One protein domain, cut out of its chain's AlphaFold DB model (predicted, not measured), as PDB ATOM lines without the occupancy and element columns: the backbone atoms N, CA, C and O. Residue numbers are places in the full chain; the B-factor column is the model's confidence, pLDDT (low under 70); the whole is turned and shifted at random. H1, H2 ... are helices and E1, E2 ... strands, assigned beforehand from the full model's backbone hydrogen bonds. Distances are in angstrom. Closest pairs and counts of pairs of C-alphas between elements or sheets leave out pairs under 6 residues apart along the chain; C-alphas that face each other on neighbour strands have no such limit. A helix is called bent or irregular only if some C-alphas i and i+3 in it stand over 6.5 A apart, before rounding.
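AT A GLANCE: This is residues 18 to 160 of the 212 residues of an uncharacterized protein of Candidatus Melainabacteria bacterium MEL.A1 (UniProt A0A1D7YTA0). The long helix H5 is the spine of a loose body: the small strand hairpin E1 E2 packs on its residues 131 to 143, H2 packs on its residues 132 to 136, H4 packs on its residues 134 to 145, and its residues 150 to 160 stick out. H3 packs on E2, H1 lies beyond H2, and a second strand hairpin, E3 E4, reaches away as an arm whose tip, residues 93 to 98, sticks out. The printed part has 143 residues with five named helices and four named strands, in the order H1 H2 E1 E2 H3 E3 E4 H4 H5; each sheet, E1 - E2 and E3 - E4, is antiparallel, and the class is mixed. The whole is loose, with a radius of gyration of the C-alphas of 18.2 A and spans of 58 by 43 by 31 A.

HOW THE PARTS SIT: Start at the hairpin of E1, residues 51 to 55, and E2, residues 63 to 66, where N 52 and O 65 are 2.8 A apart, within hydrogen-bond range. Residues 18 to 19 pair in parallel with residues 54 to 55 of E1. From Tyr 51 look to H5, residues 131 to 160: the closest C-alphas of E1 and H5, Tyr 51 and Ser 139, are 5.5 A apart. H3, residues 75 to 83, comes closest to E2 at the C-alphas of Phe 76 and Val 64, 5.2 A. H5 touches H2, residues 32 to 44, with residues 132 to 136 alone, closest at the C-alphas of Ala 136 and Ile 41, 6.5 A, at a shallow tilt of 9 degrees, the same way. H4, residues 108 to 126, forms a helical hairpin with H5, touching residues 134 to 145 alone; the closest C-alphas are Leu 113 and Arg 145, 6.3 A. H1, residues 21 to 29, is close to but not clearly touching H2, with the C-alphas of Leu 27 and Val 35 6.9 A apart. In the hairpin of E3, residues 89 to 94, and E4, residues 97 to 102, N 92 and O 99 are 2.9 A apart, within hydrogen-bond range; both strands are apart from H5. Every O i to N i+4 pair is within range in H2, H3 and H5, but 3 of 5 in H1 and 10 of 15 in H4.

IN THESE COORDINATES: Find C-alpha 21 at (-36.681, -31.472, -26.068), where H1 begins; it is irregular, with C-alphas 22 and 25 7.3 A apart. H2 is 18.5 A long, E3 16.6 A and E4 16.8 A. H4 is irregular too, with C-alphas 113 and 116 9.6 A apart, and has a kink of 124 degrees near residue 117. H5 runs 43.2 A to C-alpha 160 at (-65.136, -3.925, 1.878).

THE WHOLE: The C-alphas of Phe 32 and Asp 96, the two farthest apart, are 59.0 A apart. The printed part has no cut and no long link. Mean pLDDT of the printed part is 92.9; Lys 69 is the one residue under 70.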
ATOM      1  N   LYS A  18     -40.963 -28.948 -16.870       92.50
ATOM      2  CA  LYS A  18     -40.730 -28.689 -18.296       92.50
ATOM      3  C   LYS A  18     -39.279 -28.976 -18.659       92.50
ATOM      4  O   LYS A  18     -38.361 -28.371 -18.119       92.50
ATOM      5  N   ILE A  19     -39.052 -29.873 -19.613       92.75
ATOM      6  CA  ILE A  19     -37.707 -30.185 -20.112       92.75
ATOM      7  C   ILE A  19     -37.649 -29.829 -21.593       92.75
ATOM      8  O   ILE A  19     -38.485 -30.280 -22.377       92.75
ATOM      9  N   ASN A  20     -36.661 -29.025 -21.985       93.25
ATOM     10  CA  ASN A  20     -36.439 -28.673 -23.380       93.25
ATOM     11  C   ASN A  20     -36.129 -29.943 -24.204       93.25
ATOM     12  O   ASN A  20     -35.140 -30.622 -23.914       93.25
ATOM     13  N   PRO A  21     -36.902 -30.268 -25.262       93.81
ATOM     14  CA  PRO A  21     -36.681 -31.472 -26.068       93.81
ATOM     15  C   PRO A  21     -35.280 -31.574 -26.686       93.81
ATOM     16  O   PRO A  21     -34.793 -32.677 -26.934       93.81
ATOM     17  N   LYS A  22     -34.597 -30.438 -26.893       95.56
ATOM     18  CA  LYS A  22     -33.206 -30.401 -27.375       95.56
ATOM     19  C   LYS A  22     -32.219 -31.074 -26.414       95.56
ATOM     20  O   LYS A  22     -31.134 -31.449 -26.840       95.56
ATOM     21  N   LEU A  23     -32.598 -31.270 -25.150       94.25
ATOM     22  CA  LEU A  23     -31.791 -31.942 -24.131       94.25
ATOM     23  C   LEU A  23     -31.896 -33.472 -24.183       94.25
ATOM     24  O   LEU A  23     -31.231 -34.150 -23.403       94.25
ATOM     25  N   LYS A  24     -32.675 -34.045 -25.113       94.75
ATOM     26  CA  LYS A  24     -32.783 -35.503 -25.286       94.75
ATOM     27  C   LYS A  24     -31.421 -36.217 -25.375       94.75
ATOM     28  O   LYS A  24     -31.275 -37.217 -24.677       94.75
ATOM     29  N   PRO A  25     -30.413 -35.730 -26.128       96.12
ATOM     30  CA  PRO A  25     -29.093 -36.363 -26.141       96.12
ATOM     31  C   PRO A  25     -28.416 -36.363 -24.765       96.12
ATOM     32  O   PRO A  25     -27.811 -37.358 -24.384       96.12
ATOM     33  N   GLN A  26     -28.560 -35.287 -23.978       94.81
ATOM     34  CA  GLN A  26     -28.024 -35.243 -22.612       94.81
ATOM     35  C   GLN A  26     -28.735 -36.246 -21.699       94.81
ATOM     36  O   GLN A  26     -28.073 -36.920 -20.922       94.81
ATOM     37  N   LEU A  27     -30.059 -36.386 -21.823       92.94
ATOM     38  CA  LEU A  27     -30.830 -37.382 -21.072       92.94
ATOM     39  C   LEU A  27     -30.429 -38.819 -21.429       92.94
ATOM     40  O   LEU A  27     -30.386 -39.666 -20.547       92.94
ATOM     41  N   GLN A  28     -30.135 -39.096 -22.703       94.50
ATOM     42  CA  GLN A  28     -29.704 -40.422 -23.160       94.50
ATOM     43  C   GLN A  28     -28.310 -40.795 -22.648       94.50
ATOM     44  O   GLN A  28     -28.064 -41.960 -22.350       94.50
ATOM     45  N   SER A  29     -27.419 -39.810 -22.533       94.31
ATOM     46  CA  SER A  29     -26.068 -39.995 -21.994       94.31
ATOM     47  C   SER A  29     -26.000 -39.904 -20.466       94.31
ATOM     48  O   SER A  29     -24.952 -40.171 -19.882       94.31
ATOM     49  N   ALA A  30     -27.082 -39.487 -19.803       92.69
ATOM     50  CA  ALA A  30     -27.125 -39.353 -18.355       92.69
ATOM     51  C   ALA A  30     -27.213 -40.718 -17.664       92.69
ATOM     52  O   ALA A  30     -27.784 -41.676 -18.182       92.69
ATOM     53  N   HIS A  31     -26.703 -40.786 -16.433       93.81
ATOM     54  CA  HIS A  31     -26.913 -41.954 -15.585       93.81
ATOM     55  C   HIS A  31     -28.414 -42.161 -15.317       93.81
ATOM     56  O   HIS A  31     -29.142 -41.192 -15.095       93.81
ATOM     57  N   PHE A  32     -28.871 -43.415 -15.265       92.31
ATOM     58  CA  PHE A  32     -30.288 -43.748 -15.058       92.31
ATOM     59  C   PHE A  32     -30.882 -43.075 -13.808       92.31
ATOM     60  O   PHE A  32     -31.960 -42.492 -13.873       92.31
ATOM     61  N   ALA A  33     -30.113 -43.032 -12.715       92.25
ATOM     62  CA  ALA A  33     -30.492 -42.335 -11.480       92.25
ATOM     63  C   ALA A  33     -30.849 -40.844 -11.683       92.25
ATOM     64  O   ALA A  33     -31.663 -40.295 -10.943       92.25
ATOM     65  N   THR A  34     -30.261 -40.169 -12.677       90.88
ATOM     66  CA  THR A  34     -30.619 -38.785 -13.030       90.88
ATOM     67  C   THR A  34     -32.004 -38.731 -13.665       90.88
ATOM     68  O   THR A  34     -32.813 -37.881 -13.302       90.88
ATOM     69  N   VAL A  35     -32.311 -39.664 -14.571       92.62
ATOM     70  CA  VAL A  35     -33.630 -39.764 -15.212       92.62
ATOM     71  C   VAL A  35     -34.708 -40.098 -14.179       92.62
ATOM     72  O   VAL A  35     -35.739 -39.428 -14.145       92.62
ATOM     73  N   GLU A  36     -34.454 -41.058 -13.285       94.00
ATOM     74  CA  GLU A  36     -35.363 -41.387 -12.177       94.00
ATOM     75  C   GLU A  36     -35.605 -40.189 -11.261       94.00
ATOM     76  O   GLU A  36     -36.740 -39.925 -10.854       94.00
ATOM     77  N   ARG A  37     -34.555 -39.416 -10.963       92.81
ATOM     78  CA  ARG A  37     -34.689 -38.197 -10.166       92.81
ATOM     79  C   ARG A  37     -35.594 -37.183 -10.854       92.81
ATOM     80  O   ARG A  37     -36.512 -36.687 -10.214       92.81
ATOM     81  N   LEU A  38     -35.391 -36.906 -12.143       92.69
ATOM     82  CA  LEU A  38     -36.255 -35.987 -12.894       92.69
ATOM     83  C   LEU A  38     -37.713 -36.469 -12.919       92.69
ATOM     84  O   LEU A  38     -38.627 -35.667 -12.751       92.69
ATOM     85  N   GLN A  39     -37.946 -37.778 -13.049       92.88
ATOM     86  CA  GLN A  39     -39.291 -38.352 -12.948       92.88
ATOM     87  C   GLN A  39     -39.905 -38.155 -11.555       92.88
ATOM     88  O   GLN A  39     -41.079 -37.800 -11.452       92.88
ATOM     89  N   LYS A  40     -39.123 -38.360 -10.487       93.44
ATOM     90  CA  LYS A  40     -39.561 -38.116  -9.106       93.44
ATOM     91  C   LYS A  40     -39.939 -36.651  -8.904       93.44
ATOM     92  O   LYS A  40     -41.026 -36.384  -8.404       93.44
ATOM     93  N   ILE A  41     -39.103 -35.723  -9.371       93.06
ATOM     94  CA  ILE A  41     -39.400 -34.287  -9.344       93.06
ATOM     95  C   ILE A  41     -40.710 -33.999 -10.077       93.06
ATOM     96  O   ILE A  41     -41.572 -33.326  -9.524       93.06
ATOM     97  N   GLY A  42     -40.907 -34.570 -11.270       92.19
ATOM     98  CA  GLY A  42     -42.144 -34.412 -12.037       92.19
ATOM     99  C   GLY A  42     -43.401 -34.810 -11.259       92.19
ATOM    100  O   GLY A  42     -44.397 -34.099 -11.330       92.19
ATOM    101  N   LYS A  43     -43.335 -35.891 -10.472       92.00
ATOM    102  CA  LYS A  43     -44.422 -36.302  -9.565       92.00
ATOM    103  C   LYS A  43     -44.575 -35.346  -8.382       92.00
ATOM    104  O   LYS A  43     -45.685 -34.986  -8.016       92.00
ATOM    105  N   GLU A  44     -43.472 -34.906  -7.783       91.94
ATOM    106  CA  GLU A  44     -43.504 -34.000  -6.630       91.94
ATOM    107  C   GLU A  44     -44.120 -32.634  -6.947       91.94
ATOM    108  O   GLU A  44     -44.719 -32.024  -6.059       91.94
ATOM    109  N   VAL A  45     -43.962 -32.146  -8.180       93.25
ATOM    110  CA  VAL A  45     -44.507 -30.853  -8.622       93.25
ATOM    111  C   VAL A  45     -45.785 -30.981  -9.452       93.25
ATOM    112  O   VAL A  45     -46.268 -29.982  -9.968       93.25
ATOM    113  N   GLU A  46     -46.376 -32.173  -9.571       90.00
ATOM    114  CA  GLU A  46     -47.529 -32.416 -10.455       90.00
ATOM    115  C   GLU A  46     -48.737 -31.507 -10.157       90.00
ATOM    116  O   GLU A  46     -49.489 -31.145 -11.058       90.00
ATOM    117  N   ASN A  47     -48.899 -31.123  -8.887       88.81
ATOM    118  CA  ASN A  47     -50.013 -30.309  -8.407       88.81
ATOM    119  C   ASN A  47     -49.694 -28.808  -8.362       88.81
ATOM    120  O   ASN A  47     -50.576 -28.026  -8.001       88.81
ATOM    121  N   VAL A  48     -48.469 -28.413  -8.720       91.88
ATOM    122  CA  VAL A  48     -48.073 -27.006  -8.815       91.88
ATOM    123  C   VAL A  48     -48.611 -26.438 -10.126       91.88
ATOM    124  O   VAL A  48     -48.428 -27.012 -11.196       91.88
ATOM    125  N   LYS A  49     -49.325 -25.319 -10.043       90.69
ATOM    126  CA  LYS A  49     -50.076 -24.700 -11.146       90.69
ATOM    127  C   LYS A  49     -49.542 -23.330 -11.530       90.69
ATOM    128  O   LYS A  49     -49.674 -22.930 -12.683       90.69
ATOM    129  N   LEU A  50     -49.014 -22.585 -10.562       91.75
ATOM    130  CA  LEU A  50     -48.575 -21.201 -10.773       91.75
ATOM    131  C   LEU A  50     -47.103 -21.084 -11.176       91.75
ATOM    132  O   LEU A  50     -46.697 -20.027 -11.656       91.75
ATOM    133  N   TYR A  51     -46.317 -22.145 -10.998       93.81
ATOM    134  CA  TYR A  51     -44.878 -22.140 -11.235       93.81
ATOM    135  C   TYR A  51     -44.415 -23.430 -11.901       93.81
ATOM    136  O   TYR A  51     -44.854 -24.518 -11.543       93.81
ATOM    137  N   ASP A  52     -43.471 -23.287 -12.823       94.12
ATOM    138  CA  ASP A  52     -42.828 -24.382 -13.531       94.12
ATOM    139  C   ASP A  52     -41.380 -24.558 -13.057       94.12
ATOM    140  O   ASP A  52     -40.658 -23.580 -12.838       94.12
ATOM    141  N   VAL A  53     -40.936 -25.811 -12.965       95.38
ATOM    142  CA  VAL A  53     -39.529 -26.208 -12.890       95.38
ATOM    143  C   VAL A  53     -39.057 -26.541 -14.304       95.38
ATOM    144  O   VAL A  53     -39.481 -27.533 -14.898       95.38
ATOM    145  N   CYS A  54     -38.169 -25.719 -14.849       94.62
ATOM    146  CA  CYS A  54     -37.735 -25.787 -16.237       94.62
ATOM    147  C   CYS A  54     -36.270 -26.231 -16.359       94.62
ATOM    148  O   CYS A  54     -35.398 -25.756 -15.639       94.62
ATOM    149  N   TYR A  55     -35.983 -27.092 -17.334       94.25
ATOM    150  CA  TYR A  55     -34.632 -27.459 -17.764       94.25
ATOM    151  C   TYR A  55     -34.435 -26.974 -19.196       94.25
ATOM    152  O   TYR A  55     -34.936 -27.579 -20.149       94.25
ATOM    153  N   GLU A  56     -33.772 -25.829 -19.342       92.44
ATOM    154  CA  GLU A  56     -33.733 -25.079 -20.604       92.44
ATOM    155  C   GLU A  56     -32.425 -25.285 -21.366       92.44
ATOM    156  O   GLU A  56     -32.453 -25.580 -22.564       92.44
ATOM    157  N   ASN A  57     -31.301 -25.153 -20.655       93.38
ATOM    158  CA  ASN A  57     -29.950 -25.168 -21.220       93.38
ATOM    159  C   ASN A  57     -29.239 -26.511 -21.009       93.38
ATOM    160  O   ASN A  57     -28.514 -26.974 -21.888       93.38
ATOM    161  N   ASP A  58     -29.468 -27.144 -19.859       93.94
ATOM    162  CA  ASP A  58     -28.909 -28.441 -19.491       93.94
ATOM    163  C   ASP A  58     -29.820 -29.162 -18.480       93.94
ATOM    164  O   ASP A  58     -30.767 -28.578 -17.947       93.94
ATOM    165  N   ILE A  59     -29.565 -30.452 -18.251       93.00
ATOM    166  CA  ILE A  59     -30.369 -31.312 -17.357       93.00
ATOM    167  C   ILE A  59     -29.964 -31.230 -15.873       93.00
ATOM    168  O   ILE A  59     -30.599 -31.862 -15.029       93.00
ATOM    169  N   TYR A  60     -28.908 -30.486 -15.542       93.19
ATOM    170  CA  TYR A  60     -28.330 -30.392 -14.198       93.19
ATOM    171  C   TYR A  60     -28.735 -29.101 -13.478       93.19
ATOM    172  O   TYR A  60     -28.838 -29.088 -12.253       93.19
ATOM    173  N   THR A  61     -29.034 -28.049 -14.235       93.94
ATOM    174  CA  THR A  61     -29.316 -26.705 -13.731       93.94
ATOM    175  C   THR A  61     -30.787 -26.352 -13.956       93.94
ATOM    176  O   THR A  61     -31.156 -25.890 -15.041       93.94
ATOM    177  N   PRO A  62     -31.662 -26.563 -12.956       95.12
ATOM    178  CA  PRO A  62     -33.061 -26.189 -13.076       95.12
ATOM    179  C   PRO A  62     -33.239 -24.667 -13.002       95.12
ATOM    180  O   PRO A  62     -32.468 -23.943 -12.369       95.12
ATOM    181  N   THR A  63     -34.319 -24.186 -13.600       95.56
ATOM    182  CA  THR A  63     -34.848 -22.837 -13.410       95.56
ATOM    183  C   THR A  63     -36.269 -22.930 -12.870       95.56
ATOM    184  O   THR A  63     -36.964 -23.918 -13.093       95.56
ATOM    185  N   VAL A  64     -36.706 -21.919 -12.121       96.25
ATOM    186  CA  VAL A  64     -38.097 -21.832 -11.651       96.25
ATOM    187  C   VAL A  64     -38.717 -20.585 -12.254       96.25
ATOM    188  O   VAL A  64     -38.178 -19.490 -12.073       96.25
ATOM    189  N   ARG A  65     -39.819 -20.747 -12.985       93.81
ATOM    190  CA  ARG A  65     -40.505 -19.673 -13.718       93.81
ATOM    191  C   ARG A  65     -41.974 -19.621 -13.337       93.81
ATOM    192  O   ARG A  65     -42.543 -20.643 -12.972       93.81
ATOM    193  N   SER A  66     -42.589 -18.448 -13.427       92.25
ATOM    194  CA  SER A  66     -44.045 -18.359 -13.322       92.25
ATOM    195  C   SER A  66     -44.692 -19.004 -14.548       92.25
ATOM    196  O   SER A  66     -44.234 -18.815 -15.674       92.25
ATOM    197  N   ALA A  67     -45.778 -19.741 -14.326       88.56
ATOM    198  CA  ALA A  67     -46.602 -20.305 -15.391       88.56
ATOM    199  C   ALA A  67     -47.446 -19.225 -16.102       88.56
ATOM    200  O   ALA A  67     -48.049 -19.482 -17.149       88.56
ATOM    201  N   MET A  68     -47.511 -18.007 -15.547       82.44
ATOM    202  CA  MET A  68     -48.212 -16.883 -16.162       82.44
ATOM    203  C   MET A  68     -47.474 -16.391 -17.412       82.44
ATOM    204  O   MET A  68     -46.250 -16.260 -17.441       82.44
ATOM    205  N   LYS A  69     -48.236 -16.081 -18.467       62.41
ATOM    206  CA  LYS A  69     -47.677 -15.561 -19.720       62.41
ATOM    207  C   LYS A  69     -46.942 -14.240 -19.449       62.41
ATOM    208  O   LYS A  69     -47.518 -13.344 -18.839       62.41
ATOM    209  N   ASN A  70     -45.717 -14.128 -19.973       70.94
ATOM    210  CA  ASN A  70     -44.832 -12.946 -19.979       70.94
ATOM    211  C   ASN A  70     -43.869 -12.773 -18.796       70.94
ATOM    212  O   ASN A  70     -43.156 -11.771 -18.762       70.94
ATOM    213  N   ASP A  71     -43.775 -13.729 -17.873       76.69
ATOM    214  CA  ASP A  71     -42.728 -13.681 -16.853       76.69
ATOM    215  C   ASP A  71     -41.462 -14.424 -17.307       76.69
ATOM    216  O   ASP A  71     -41.426 -15.650 -17.423       76.69
ATOM    217  N   SER A  72     -40.398 -13.667 -17.573       80.44
ATOM    218  CA  SER A  72     -39.084 -14.206 -17.934       80.44
ATOM    219  C   SER A  72     -38.151 -14.366 -16.731       80.44
ATOM    220  O   SER A  72     -36.968 -14.685 -16.911       80.44
ATOM    221  N   LYS A  73     -38.631 -14.136 -15.505       92.56
ATOM    222  CA  LYS A  73     -37.812 -14.228 -14.299       92.56
ATOM    223  C   LYS A  73     -37.448 -15.679 -13.996       92.56
ATOM    224  O   LYS A  73     -38.271 -16.586 -14.085       92.56
ATOM    225  N   ASN A  74     -36.192 -15.886 -13.605       94.88
ATOM    226  CA  ASN A  74     -35.740 -17.128 -12.990       94.88
ATOM    227  C   ASN A  74     -35.704 -16.941 -11.470       94.88
ATOM    228  O   ASN A  74     -34.773 -16.348 -10.921       94.88
ATOM    229  N   TYR A  75     -36.731 -17.439 -10.791       95.69
ATOM    230  CA  TYR A  75     -36.860 -17.339  -9.342       95.69
ATOM    231  C   TYR A  75     -35.828 -18.182  -8.592       95.69
ATOM    232  O   TYR A  75     -35.453 -17.825  -7.478       95.69
ATOM    233  N   PHE A  76     -35.333 -19.261  -9.202       96.44
ATOM    234  CA  PHE A  76     -34.302 -20.096  -8.590       96.44
ATOM    235  C   PHE A  76     -32.964 -19.354  -8.516       96.44
ATOM    236  O   PHE A  76     -32.380 -19.244  -7.442       96.44
ATOM    237  N   ALA A  77     -32.542 -18.734  -9.622       95.25
ATOM    238  CA  ALA A  77     -31.341 -17.896  -9.641       95.25
ATOM    239  C   ALA A  77     -31.459 -16.679  -8.705       95.25
ATOM    240  O   ALA A  77     -30.488 -16.279  -8.067       95.25
ATOM    241  N   GLU A  78     -32.657 -16.097  -8.594       95.44
ATOM    242  CA  GLU A  78     -32.934 -15.021  -7.641       95.44
ATOM    243  C   GLU A  78     -32.712 -15.476  -6.190       95.44
ATOM    244  O   GLU A  78     -32.037 -14.776  -5.436       95.44
ATOM    245  N   ILE A  79     -33.233 -16.648  -5.808       94.81
ATOM    246  CA  ILE A  79     -33.010 -17.219  -4.474       94.81
ATOM    247  C   ILE A  79     -31.528 -17.497  -4.242       94.81
ATOM    248  O   ILE A  79     -31.003 -17.051  -3.229       94.81
ATOM    249  N   GLN A  80     -30.827 -18.115  -5.192       94.44
ATOM    250  CA  GLN A  80     -29.389 -18.375  -5.061       94.44
ATOM    251  C   GLN A  80     -28.576 -17.084  -4.875       94.44
ATOM    252  O   GLN A  80     -27.642 -17.032  -4.071       94.44
ATOM    253  N   ARG A  81     -28.950 -15.998  -5.568       94.38
ATOM    254  CA  ARG A  81     -28.325 -14.684  -5.371       94.38
ATOM    255  C   ARG A  81     -28.577 -14.148  -3.962       94.38
ATOM    256  O   ARG A  81     -27.657 -13.612  -3.350       94.38
ATOM    257  N   GLN A  82     -29.801 -14.283  -3.453       93.94
ATOM    258  CA  GLN A  82     -30.138 -13.879  -2.085       93.94
ATOM    259  C   GLN A  82     -29.367 -14.710  -1.057       93.94
ATOM    260  O   GLN A  82     -28.794 -14.136  -0.137       93.94
ATOM    261  N   GLU A  83     -29.280 -16.029  -1.252       93.69
ATOM    262  CA  GLU A  83     -28.497 -16.955  -0.425       93.69
ATOM    263  C   GLU A  83     -27.023 -16.546  -0.347       93.69
ATOM    264  O   GLU A  83     -26.442 -16.505   0.737       93.69
ATOM    265  N   GLY A  84     -26.447 -16.126  -1.478       93.06
ATOM    266  CA  GLY A  84     -25.086 -15.600  -1.550       93.06
ATOM    267  C   GLY A  84     -24.843 -14.321  -0.738       93.06
ATOM    268  O   GLY A  84     -23.682 -13.972  -0.509       93.06
ATOM    269  N   LEU A  85     -25.892 -13.628  -0.290       93.31
ATOM    270  CA  LEU A  85     -25.816 -12.402   0.508       93.31
ATOM    271  C   LEU A  85     -26.200 -12.605   1.981       93.31
ATOM    272  O   LEU A  85     -25.959 -11.708   2.786       93.31
ATOM    273  N   LEU A  86     -26.765 -13.755   2.363       94.50
ATOM    274  CA  LEU A  86     -27.316 -13.952   3.707       94.50
ATOM    275  C   LEU A  86     -26.261 -13.786   4.800       94.50
ATOM    276  O   LEU A  86     -25.147 -14.299   4.705       94.50
ATOM    277  N   GLY A  87     -26.630 -13.060   5.856       92.31
ATOM    278  CA  GLY A  87     -25.758 -12.773   6.995       92.31
ATOM    279  C   GLY A  87     -24.517 -11.928   6.678       92.31
ATOM    280  O   GLY A  87     -23.765 -11.619   7.601       92.31
ATOM    281  N   LYS A  88     -24.284 -11.536   5.418       93.50
ATOM    282  CA  LYS A  88     -23.169 -10.656   5.049       93.50
ATOM    283  C   LYS A  88     -23.486  -9.211   5.433       93.50
ATOM    284  O   LYS A  88     -24.652  -8.813   5.327       93.50
ATOM    285  N   PRO A  89     -22.484  -8.418   5.846       94.06
ATOM    286  CA  PRO A  89     -22.691  -7.000   6.082       94.06
ATOM    287  C   PRO A  89     -23.114  -6.303   4.784       94.06
ATOM    288  O   PRO A  89     -22.679  -6.685   3.695       94.06
ATOM    289  N   TYR A  90     -23.960  -5.286   4.899       91.31
ATOM    290  CA  TYR A  90     -24.291  -4.381   3.806       91.31
ATOM    291  C   TYR A  90     -24.059  -2.937   4.238       91.31
ATOM    292  O   TYR A  90     -24.181  -2.599   5.417       91.31
ATOM    293  N   THR A  91     -23.789  -2.093   3.248       92.88
ATOM    294  CA  THR A  91     -23.706  -0.644   3.406       92.88
ATOM    295  C   THR A  91     -24.625  -0.009   2.375       92.88
ATOM    296  O   THR A  91     -24.554  -0.354   1.197       92.88
ATOM    297  N   VAL A  92     -25.503   0.887   2.816       91.25
ATOM    298  CA  VAL A  92     -26.395   1.657   1.945       91.25
ATOM    299  C   VAL A  92     -26.194   3.133   2.249       91.25
ATOM    300  O   VAL A  92     -26.343   3.555   3.395       91.25
ATOM    301  N   THR A  93     -25.865   3.905   1.219       92.06
ATOM    302  CA  THR A  93     -25.740   5.362   1.299       92.06
ATOM    303  C   THR A  93     -26.987   5.996   0.690       92.06
ATOM    304  O   THR A  93     -27.311   5.733  -0.468       92.06
ATOM    305  N   CYS A  94     -27.688   6.811   1.477       86.56
ATOM    306  CA  CYS A  94     -28.884   7.543   1.071       86.56
ATOM    307  C   CYS A  94     -28.653   9.038   1.318       86.56
ATOM    308  O   CYS A  94     -28.798   9.507   2.442       86.56
ATOM    309  N   GLY A  95     -28.300   9.785   0.269       91.00
ATOM    310  CA  GLY A  95     -27.875  11.179   0.423       91.00
ATOM    311  C   GLY A  95     -26.554  11.255   1.190       91.00
ATOM    312  O   GLY A  95     -25.599  10.579   0.811       91.00
ATOM    313  N   ASP A  96     -26.530  12.033   2.271       92.25
ATOM    314  CA  ASP A  96     -25.347  12.210   3.125       92.25
ATOM    315  C   ASP A  96     -25.228  11.129   4.219       92.25
ATOM    316  O   ASP A  96     -24.172  10.979   4.839       92.25
ATOM    317  N   ASP A  97     -26.280  10.334   4.436       89.44
ATOM    318  CA  ASP A  97     -26.310   9.308   5.475       89.44
ATOM    319  C   ASP A  97     -25.828   7.952   4.948       89.44
ATOM    320  O   ASP A  97     -26.265   7.456   3.905       89.44
ATOM    321  N   THR A  98     -24.938   7.308   5.709       91.69
ATOM    322  CA  THR A  98     -24.476   5.938   5.445       91.69
ATOM    323  C   THR A  98     -24.958   4.997   6.537       91.69
ATOM    324  O   THR A  98     -24.576   5.117   7.699       91.69
ATOM    325  N   TYR A  99     -25.755   4.007   6.140       90.62
ATOM    326  CA  TYR A  99     -26.267   2.963   7.016       90.62
ATOM    327  C   TYR A  99     -25.493   1.670   6.801       90.62
ATOM    328  O   TYR A  99     -25.277   1.240   5.667       90.62
ATOM    329  N   GLN A 100     -25.118   1.026   7.902       93.50
ATOM    330  CA  GLN A 100     -24.485  -0.286   7.901       93.50
ATOM    331  C   GLN A 100     -25.360  -1.273   8.663       93.50
ATOM    332  O   GLN A 100     -25.984  -0.930   9.668       93.50
ATOM    333  N   GLY A 101     -25.408  -2.506   8.183       92.25
ATOM    334  CA  GLY A 101     -26.192  -3.559   8.804       92.25
ATOM    335  C   GLY A 101     -25.774  -4.930   8.312       92.25
ATOM    336  O   GLY A 101     -24.754  -5.089   7.645       92.25
ATOM    337  N   PHE A 102     -26.584  -5.930   8.638       92.88
ATOM    338  CA  PHE A 102     -26.399  -7.297   8.173       92.88
ATOM    339  C   PHE A 102     -27.610  -7.728   7.364       92.88
ATOM    340  O   PHE A 102     -28.752  -7.475   7.751       92.88
ATOM    341  N   ASN A 103     -27.355  -8.411   6.253       92.19
ATOM    342  CA  ASN A 103     -28.405  -9.069   5.495       92.19
ATOM    343  C   ASN A 103     -29.116 -10.113   6.368       92.19
ATOM    344  O   ASN A 103     -28.502 -10.687   7.280       92.19
ATOM    345  N   PRO A 104     -30.398 -10.404   6.087       92.69
ATOM    346  CA  PRO A 104     -31.146 -11.401   6.838       92.69
ATOM    347  C   PRO A 104     -30.467 -12.775   6.775       92.69
ATOM    348  O   PRO A 104     -29.667 -13.071   5.886       92.69
ATOM    349  N   LYS A 105     -30.796 -13.644   7.736       94.44
ATOM    350  CA  LYS A 105     -30.257 -15.017   7.808       94.44
ATOM    351  C   LYS A 105     -31.011 -16.014   6.919       94.44
ATOM    352  O   LYS A 105     -30.674 -17.194   6.913       94.44
ATOM    353  N   TYR A 106     -32.052 -15.556   6.232       95.25
ATOM    354  CA  TYR A 106     -32.897 -16.337   5.334       95.25
ATOM    355  C   TYR A 106     -33.525 -15.421   4.268       95.25
ATOM    356  O   TYR A 106     -33.670 -14.218   4.513       95.25
ATOM    357  N   PRO A 107     -33.911 -15.955   3.097       95.50
ATOM    358  CA  PRO A 107     -34.582 -15.180   2.058       95.50
ATOM    359  C   PRO A 107     -35.951 -14.633   2.520       95.50
ATOM    360  O   PRO A 107     -36.692 -15.355   3.195       95.50
ATOM    361  N   PRO A 108     -36.356 -13.411   2.112       93.75
ATOM    362  CA  PRO A 108     -37.593 -12.770   2.579       93.75
ATOM    363  C   PRO A 108     -38.881 -13.575   2.354       93.75
ATOM    364  O   PRO A 108     -39.820 -13.460   3.137       93.75
ATOM    365  N   ILE A 109     -38.931 -14.433   1.327       94.38
ATOM    366  CA  ILE A 109     -40.106 -15.279   1.053       94.38
ATOM    367  C   ILE A 109     -40.455 -16.207   2.227       94.38
ATOM    368  O   ILE A 109     -41.631 -16.493   2.459       94.38
ATOM    369  N   PHE A 110     -39.454 -16.645   2.997       96.06
ATOM    370  CA  PHE A 110     -39.682 -17.486   4.167       96.06
ATOM    371  C   PHE A 110     -40.305 -16.692   5.318       96.06
ATOM    372  O   PHE A 110     -41.154 -17.243   6.015       96.06
ATOM    373  N   GLU A 111     -39.962 -15.406   5.478       94.25
ATOM    374  CA  GLU A 111     -40.626 -14.519   6.446       94.25
ATOM    375  C   GLU A 111     -42.107 -14.394   6.112       94.25
ATOM    376  O   GLU A 111     -42.960 -14.682   6.943       94.25
ATOM    377  N   THR A 112     -42.411 -14.052   4.855       91.69
ATOM    378  CA  THR A 112     -43.787 -13.826   4.387       91.69
ATOM    379  C   THR A 112     -44.693 -15.035   4.621       91.69
ATOM    380  O   THR A 112     -45.878 -14.879   4.900       91.69
ATOM    381  N   LEU A 113     -44.153 -16.249   4.496       93.50
ATOM    382  CA  LEU A 113     -44.930 -17.484   4.593       93.50
ATOM    383  C   LEU A 113     -44.986 -18.092   5.991       93.50
ATOM    384  O   LEU A 113     -45.939 -18.812   6.299       93.50
ATOM    385  N   TYR A 114     -43.943 -17.888   6.795       93.81
ATOM    386  CA  TYR A 114     -43.721 -18.661   8.013       93.81
ATOM    387  C   TYR A 114     -43.456 -17.804   9.252       93.81
ATOM    388  O   TYR A 114     -43.410 -18.372  10.344       93.81
ATOM    389  N   ASN A 115     -43.330 -16.478   9.116       93.31
ATOM    390  CA  ASN A 115     -43.088 -15.525  10.204       93.31
ATOM    391  C   ASN A 115     -41.983 -16.034  11.155       93.31
ATOM    392  O   ASN A 115     -40.865 -16.326  10.739       93.31
ATOM    393  N   ASN A 116     -42.323 -16.285  12.422       94.38
ATOM    394  CA  ASN A 116     -41.405 -16.777  13.452       94.38
ATOM    395  C   ASN A 116     -40.720 -18.127  13.142       94.38
ATOM    396  O   ASN A 116     -39.717 -18.448  13.776       94.38
ATOM    397  N   LYS A 117     -41.223 -18.916  12.184       95.75
ATOM    398  CA  LYS A 117     -40.611 -20.182  11.736       95.75
ATOM    399  C   LYS A 117     -39.776 -20.043  10.460       95.75
ATOM    400  O   LYS A 117     -39.300 -21.052   9.938       95.75
ATOM    401  N   ALA A 118     -39.577 -18.829   9.946       95.81
ATOM    402  CA  ALA A 118     -38.892 -18.584   8.678       95.81
ATOM    403  C   ALA A 118     -37.485 -19.188   8.625       95.81
ATOM    404  O   ALA A 118     -37.156 -19.900   7.677       95.81
ATOM    405  N   TYR A 119     -36.682 -18.987   9.671       95.44
ATOM    406  CA  TYR A 119     -35.320 -19.519   9.726       95.44
ATOM    407  C   TYR A 119     -35.274 -21.054   9.728       95.44
ATOM    408  O   TYR A 119     -34.456 -21.651   9.029       95.44
ATOM    409  N   GLU A 120     -36.163 -21.706  10.481       97.19
ATOM    410  CA  GLU A 120     -36.253 -23.169  10.535       97.19
ATOM    411  C   GLU A 120     -36.670 -23.744   9.174       97.19
ATOM    412  O   GLU A 120     -36.063 -24.694   8.678       97.19
ATOM    413  N   LYS A 121     -37.669 -23.128   8.532       97.56
ATOM    414  CA  LYS A 121     -38.149 -23.539   7.208       97.56
ATOM    415  C   LYS A 121     -37.124 -23.308   6.112       97.56
ATOM    416  O   LYS A 121     -36.956 -24.176   5.259       97.56
ATOM    417  N   TYR A 122     -36.391 -22.203   6.175       97.31
ATOM    418  CA  TYR A 122     -35.269 -21.977   5.279       97.31
ATOM    419  C   TYR A 122     -34.171 -23.027   5.477       97.31
ATOM    420  O   TYR A 122     -33.687 -23.575   4.496       97.31
ATOM    421  N   LYS A 123     -33.817 -23.386   6.718       96.81
ATOM    422  CA  LYS A 123     -32.845 -24.463   6.969       96.81
ATOM    423  C   LYS A 123     -33.276 -25.802   6.379       96.81
ATOM    424  O   LYS A 123     -32.443 -26.480   5.789       96.81
ATOM    425  N   GLN A 124     -34.551 -26.167   6.522       97.25
ATOM    426  CA  GLN A 124     -35.106 -27.386   5.917       97.25
ATOM    427  C   GLN A 124     -34.942 -27.355   4.392       97.25
ATOM    428  O   GLN A 124     -34.392 -28.291   3.818       97.25
ATOM    429  N   TYR A 125     -35.316 -26.245   3.754       97.06
ATOM    430  CA  TYR A 125     -35.120 -26.038   2.319       97.06
ATOM    431  C   TYR A 125     -33.638 -26.104   1.899       97.06
ATOM    432  O   TYR A 125     -33.280 -26.840   0.984       97.06
ATOM    433  N   ALA A 126     -32.757 -25.389   2.598       95.44
ATOM    434  CA  ALA A 126     -31.331 -25.331   2.285       95.44
ATOM    435  C   ALA A 126     -30.627 -26.683   2.501       95.44
ATOM    436  O   ALA A 126     -29.624 -26.961   1.849       95.44
ATOM    437  N   SER A 127     -31.159 -27.533   3.387       96.38
ATOM    438  CA  SER A 127     -30.658 -28.892   3.632       96.38
ATOM    439  C   SER A 127     -31.067 -29.922   2.577       96.38
ATOM    440  O   SER A 127     -30.620 -31.068   2.656       96.38
ATOM    441  N   LEU A 128     -31.904 -29.548   1.601       95.81
ATOM    442  CA  LEU A 128     -32.270 -30.450   0.514       95.81
ATOM    443  C   LEU A 128     -31.015 -30.877  -0.269       95.81
ATOM    444  O   LEU A 128     -30.146 -30.050  -0.555       95.81
ATOM    445  N   PRO A 129     -30.906 -32.165  -0.627       91.06
ATOM    446  CA  PRO A 129     -29.647 -32.789  -1.029       91.06
ATOM    447  C   PRO A 129     -29.115 -32.314  -2.383       91.06
ATOM    448  O   PRO A 129     -27.945 -32.531  -2.690       91.06
ATOM    449  N   ASN A 130     -29.959 -31.732  -3.236       91.81
ATOM    450  CA  ASN A 130     -29.554 -31.283  -4.562       91.81
ATOM    451  C   ASN A 130     -30.416 -30.125  -5.077       91.81
ATOM    452  O   ASN A 130     -31.531 -29.890  -4.615       91.81
ATOM    453  N   VAL A 131     -29.894 -29.448  -6.102       93.75
ATOM    454  CA  VAL A 131     -30.533 -28.287  -6.736       93.75
ATOM    455  C   VAL A 131     -31.892 -28.606  -7.365       93.75
ATOM    456  O   VAL A 131     -32.733 -27.718  -7.460       93.75
ATOM    457  N   HIS A 132     -32.143 -29.854  -7.772       94.81
ATOM    458  CA  HIS A 132     -33.428 -30.246  -8.357       94.81
ATOM    459  C   HIS A 132     -34.531 -30.285  -7.304       94.81
ATOM    460  O   HIS A 132     -35.608 -29.737  -7.523       94.81
ATOM    461  N   GLU A 133     -34.242 -30.886  -6.149       95.44
ATOM    462  CA  GLU A 133     -35.163 -30.916  -5.011       95.44
ATOM    463  C   GLU A 133     -35.394 -29.511  -4.453       95.44
ATOM    464  O   GLU A 133     -36.532 -29.143  -4.173       95.44
ATOM    465  N   GLN A 134     -34.346 -28.682  -4.389       96.38
ATOM    466  CA  GLN A 134     -34.490 -27.269  -4.033       96.38
ATOM    467  C   GLN A 134     -35.394 -26.521  -5.024       96.38
ATOM    468  O   GLN A 134     -36.310 -25.822  -4.604       96.38
ATOM    469  N   ALA A 135     -35.209 -26.684  -6.337       96.75
ATOM    470  CA  ALA A 135     -36.057 -26.024  -7.332       96.75
ATOM    471  C   ALA A 135     -37.525 -26.478  -7.247       96.75
ATOM    472  O   ALA A 135     -38.439 -25.650  -7.308       96.75
ATOM    473  N   ALA A 136     -37.754 -27.777  -7.049       96.50
ATOM    474  CA  ALA A 136     -39.087 -28.329  -6.845       96.50
ATOM    475  C   ALA A 136     -39.757 -27.755  -5.595       96.50
ATOM    476  O   ALA A 136     -40.892 -27.280  -5.669       96.50
ATOM    477  N   GLU A 137     -39.056 -27.726  -4.464       97.25
ATOM    478  CA  GLU A 137     -39.599 -27.162  -3.230       97.25
ATOM    479  C   GLU A 137     -39.828 -25.650  -3.352       97.25
ATOM    480  O   GLU A 137     -40.859 -25.138  -2.912       97.25
ATOM    481  N   LEU A 138     -38.935 -24.928  -4.037       97.25
ATOM    482  CA  LEU A 138     -39.107 -23.501  -4.291       97.25
ATOM    483  C   LEU A 138     -40.383 -23.212  -5.090       97.25
ATOM    484  O   LEU A 138     -41.095 -22.262  -4.762       97.25
ATOM    485  N   SER A 139     -40.703 -24.026  -6.103       96.56
ATOM    486  CA  SER A 139     -41.933 -23.856  -6.892       96.56
ATOM    487  C   SER A 139     -43.195 -23.922  -6.015       96.56
ATOM    488  O   SER A 139     -44.077 -23.067  -6.125       96.56
ATOM    489  N   LYS A 140     -43.230 -24.852  -5.051       96.19
ATOM    490  CA  LYS A 140     -44.325 -25.004  -4.079       96.19
ATOM    491  C   LYS A 140     -44.387 -23.831  -3.105       96.19
ATOM    492  O   LYS A 140     -45.469 -23.344  -2.780       96.19
ATOM    493  N   ILE A 141     -43.231 -23.362  -2.629       96.38
ATOM    494  CA  ILE A 141     -43.127 -22.199  -1.736       96.38
ATOM    495  C   ILE A 141     -43.683 -20.947  -2.430       96.38
ATOM    496  O   ILE A 141     -44.487 -20.222  -1.842       96.38
ATOM    497  N   LEU A 142     -43.293 -20.707  -3.684       95.50
ATOM    498  CA  LEU A 142     -43.770 -19.574  -4.476       95.50
ATOM    499  C   LEU A 142     -45.277 -19.645  -4.733       95.50
ATOM    500  O   LEU A 142     -45.981 -18.658  -4.518       95.50
ATOM    501  N   GLU A 143     -45.793 -20.815  -5.109       94.69
ATOM    502  CA  GLU A 143     -47.231 -21.012  -5.287       94.69
ATOM    503  C   GLU A 143     -48.001 -20.755  -3.991       94.69
ATOM    504  O   GLU A 143     -48.994 -20.027  -3.980       94.69
ATOM    505  N   LYS A 144     -47.520 -21.293  -2.868       95.31
ATOM    506  CA  LYS A 144     -48.135 -21.068  -1.560       95.31
ATOM    507  C   LYS A 144     -48.204 -19.581  -1.215       95.31
ATOM    508  O   LYS A 144     -49.206 -19.142  -0.649       95.31
ATOM    509  N   ARG A 145     -47.159 -18.811  -1.546       94.25
ATOM    510  CA  ARG A 145     -47.128 -17.357  -1.333       94.25
ATOM    511  C   ARG A 145     -48.231 -16.684  -2.133       94.25
ATOM    512  O   ARG A 145     -49.016 -15.937  -1.560       94.25
ATOM    513  N   ASP A 146     -48.325 -16.985  -3.421       92.75
ATOM    514  CA  ASP A 146     -49.278 -16.308  -4.298       92.75
ATOM    515  C   ASP A 146     -50.722 -16.689  -3.987       92.75
ATOM    516  O   ASP A 146     -51.585 -15.814  -3.951       92.75
ATOM    517  N   LEU A 147     -50.984 -17.951  -3.640       92.38
ATOM    518  CA  LEU A 147     -52.300 -18.377  -3.164       92.38
ATOM    519  C   LEU A 147     -52.685 -17.688  -1.846       92.38
ATOM    520  O   LEU A 147     -53.849 -17.334  -1.649       92.38
ATOM    521  N   MET A 148     -51.733 -17.464  -0.934       91.88
ATOM    522  CA  MET A 148     -51.978 -16.696   0.292       91.88
ATOM    523  C   MET A 148     -52.293 -15.227  -0.024       91.88
ATOM    524  O   MET A 148     -53.250 -14.666   0.512       91.88
ATOM    525  N   SER A 149     -51.525 -14.605  -0.919       89.81
ATOM    526  CA  SER A 149     -51.764 -13.232  -1.370       89.81
ATOM    527  C   SER A 149     -53.124 -13.073  -2.059       89.81
ATOM    528  O   SER A 149     -53.844 -12.128  -1.753       89.81
ATOM    529  N   GLN A 150     -53.528 -14.021  -2.909       90.50
ATOM    530  CA  GLN A 150     -54.849 -14.019  -3.553       90.50
ATOM    531  C   GLN A 150     -55.978 -14.112  -2.522       90.50
ATOM    532  O   GLN A 150     -56.855 -13.254  -2.494       90.50
ATOM    533  N   ARG A 151     -55.906 -15.074  -1.591       90.88
ATOM    534  CA  ARG A 151     -56.919 -15.229  -0.531       90.88
ATOM    535  C   ARG A 151     -57.040 -13.993   0.354       90.88
ATOM    536  O   ARG A 151     -58.141 -13.592   0.717       90.88
ATOM    537  N   THR A 152     -55.914 -13.385   0.729       89.94
ATOM    538  CA  THR A 152     -55.939 -12.168   1.558       89.94
ATOM    539  C   THR A 152     -56.515 -10.972   0.807       89.94
ATOM    540  O   THR A 152     -57.203 -10.156   1.421       89.94
ATOM    541  N   PHE A 153     -56.273 -10.867  -0.499       90.44
ATOM    542  CA  PHE A 153     -56.888  -9.848  -1.342       90.44
ATOM    543  C   PHE A 153     -58.406 -10.053  -1.452       90.44
ATOM    544  O   PHE A 153     -59.167  -9.137  -1.148       90.44
ATOM    545  N   GLU A 154     -58.853 -11.268  -1.775       90.56
ATOM    546  CA  GLU A 154     -60.276 -11.619  -1.863       90.56
ATOM    547  C   GLU A 154     -61.017 -11.361  -0.544       90.56
ATOM    548  O   GLU A 154     -62.094 -10.767  -0.541       90.56
ATOM    549  N   ALA A 155     -60.418 -11.729   0.593       89.94
ATOM    550  CA  ALA A 155     -60.997 -11.475   1.909       89.94
ATOM    551  C   ALA A 155     -61.147  -9.972   2.208       89.94
ATOM    552  O   ALA A 155     -62.140  -9.554   2.808       89.94
ATOM    553  N   LYS A 156     -60.184  -9.143   1.782       91.62
ATOM    554  CA  LYS A 156     -60.263  -7.682   1.934       91.62
ATOM    555  C   LYS A 156     -61.370  -7.083   1.072       91.62
ATOM    556  O   LYS A 156     -62.126  -6.252   1.573       91.62
ATOM    557  N   GLU A 157     -61.496  -7.525  -0.176       91.25
ATOM    558  CA  GLU A 157     -62.561  -7.069  -1.075       91.25
ATOM    559  C   GLU A 157     -63.945  -7.479  -0.556       91.25
ATOM    560  O   GLU A 157     -64.848  -6.648  -0.478       91.25
ATOM    561  N   GLN A 158     -64.105  -8.718  -0.081       89.50
ATOM    562  CA  GLN A 158     -65.351  -9.157   0.553       89.50
ATOM    563  C   GLN A 158     -65.684  -8.329   1.803       89.50
ATOM    564  O   GLN A 158     -66.817  -7.875   1.958       89.50
ATOM    565  N   ALA A 159     -64.703  -8.065   2.673       90.31
ATOM    566  CA  ALA A 159     -64.908  -7.231   3.856       90.31
ATOM    567  C   ALA A 159     -65.304  -5.788   3.495       90.31
ATOM    568  O   ALA A 159     -66.110  -5.173   4.200       90.31
ATOM    569  N   LYS A 160     -64.766  -5.245   2.398       92.31
ATOM    570  CA  LYS A 160     -65.136  -3.925   1.878       92.31
ATOM    571  C   LYS A 160     -66.583  -3.906   1.379       92.31
ATOM    572  O   LYS A 160     -67.342  -3.036   1.799       92.31
TER     573      LYS A 160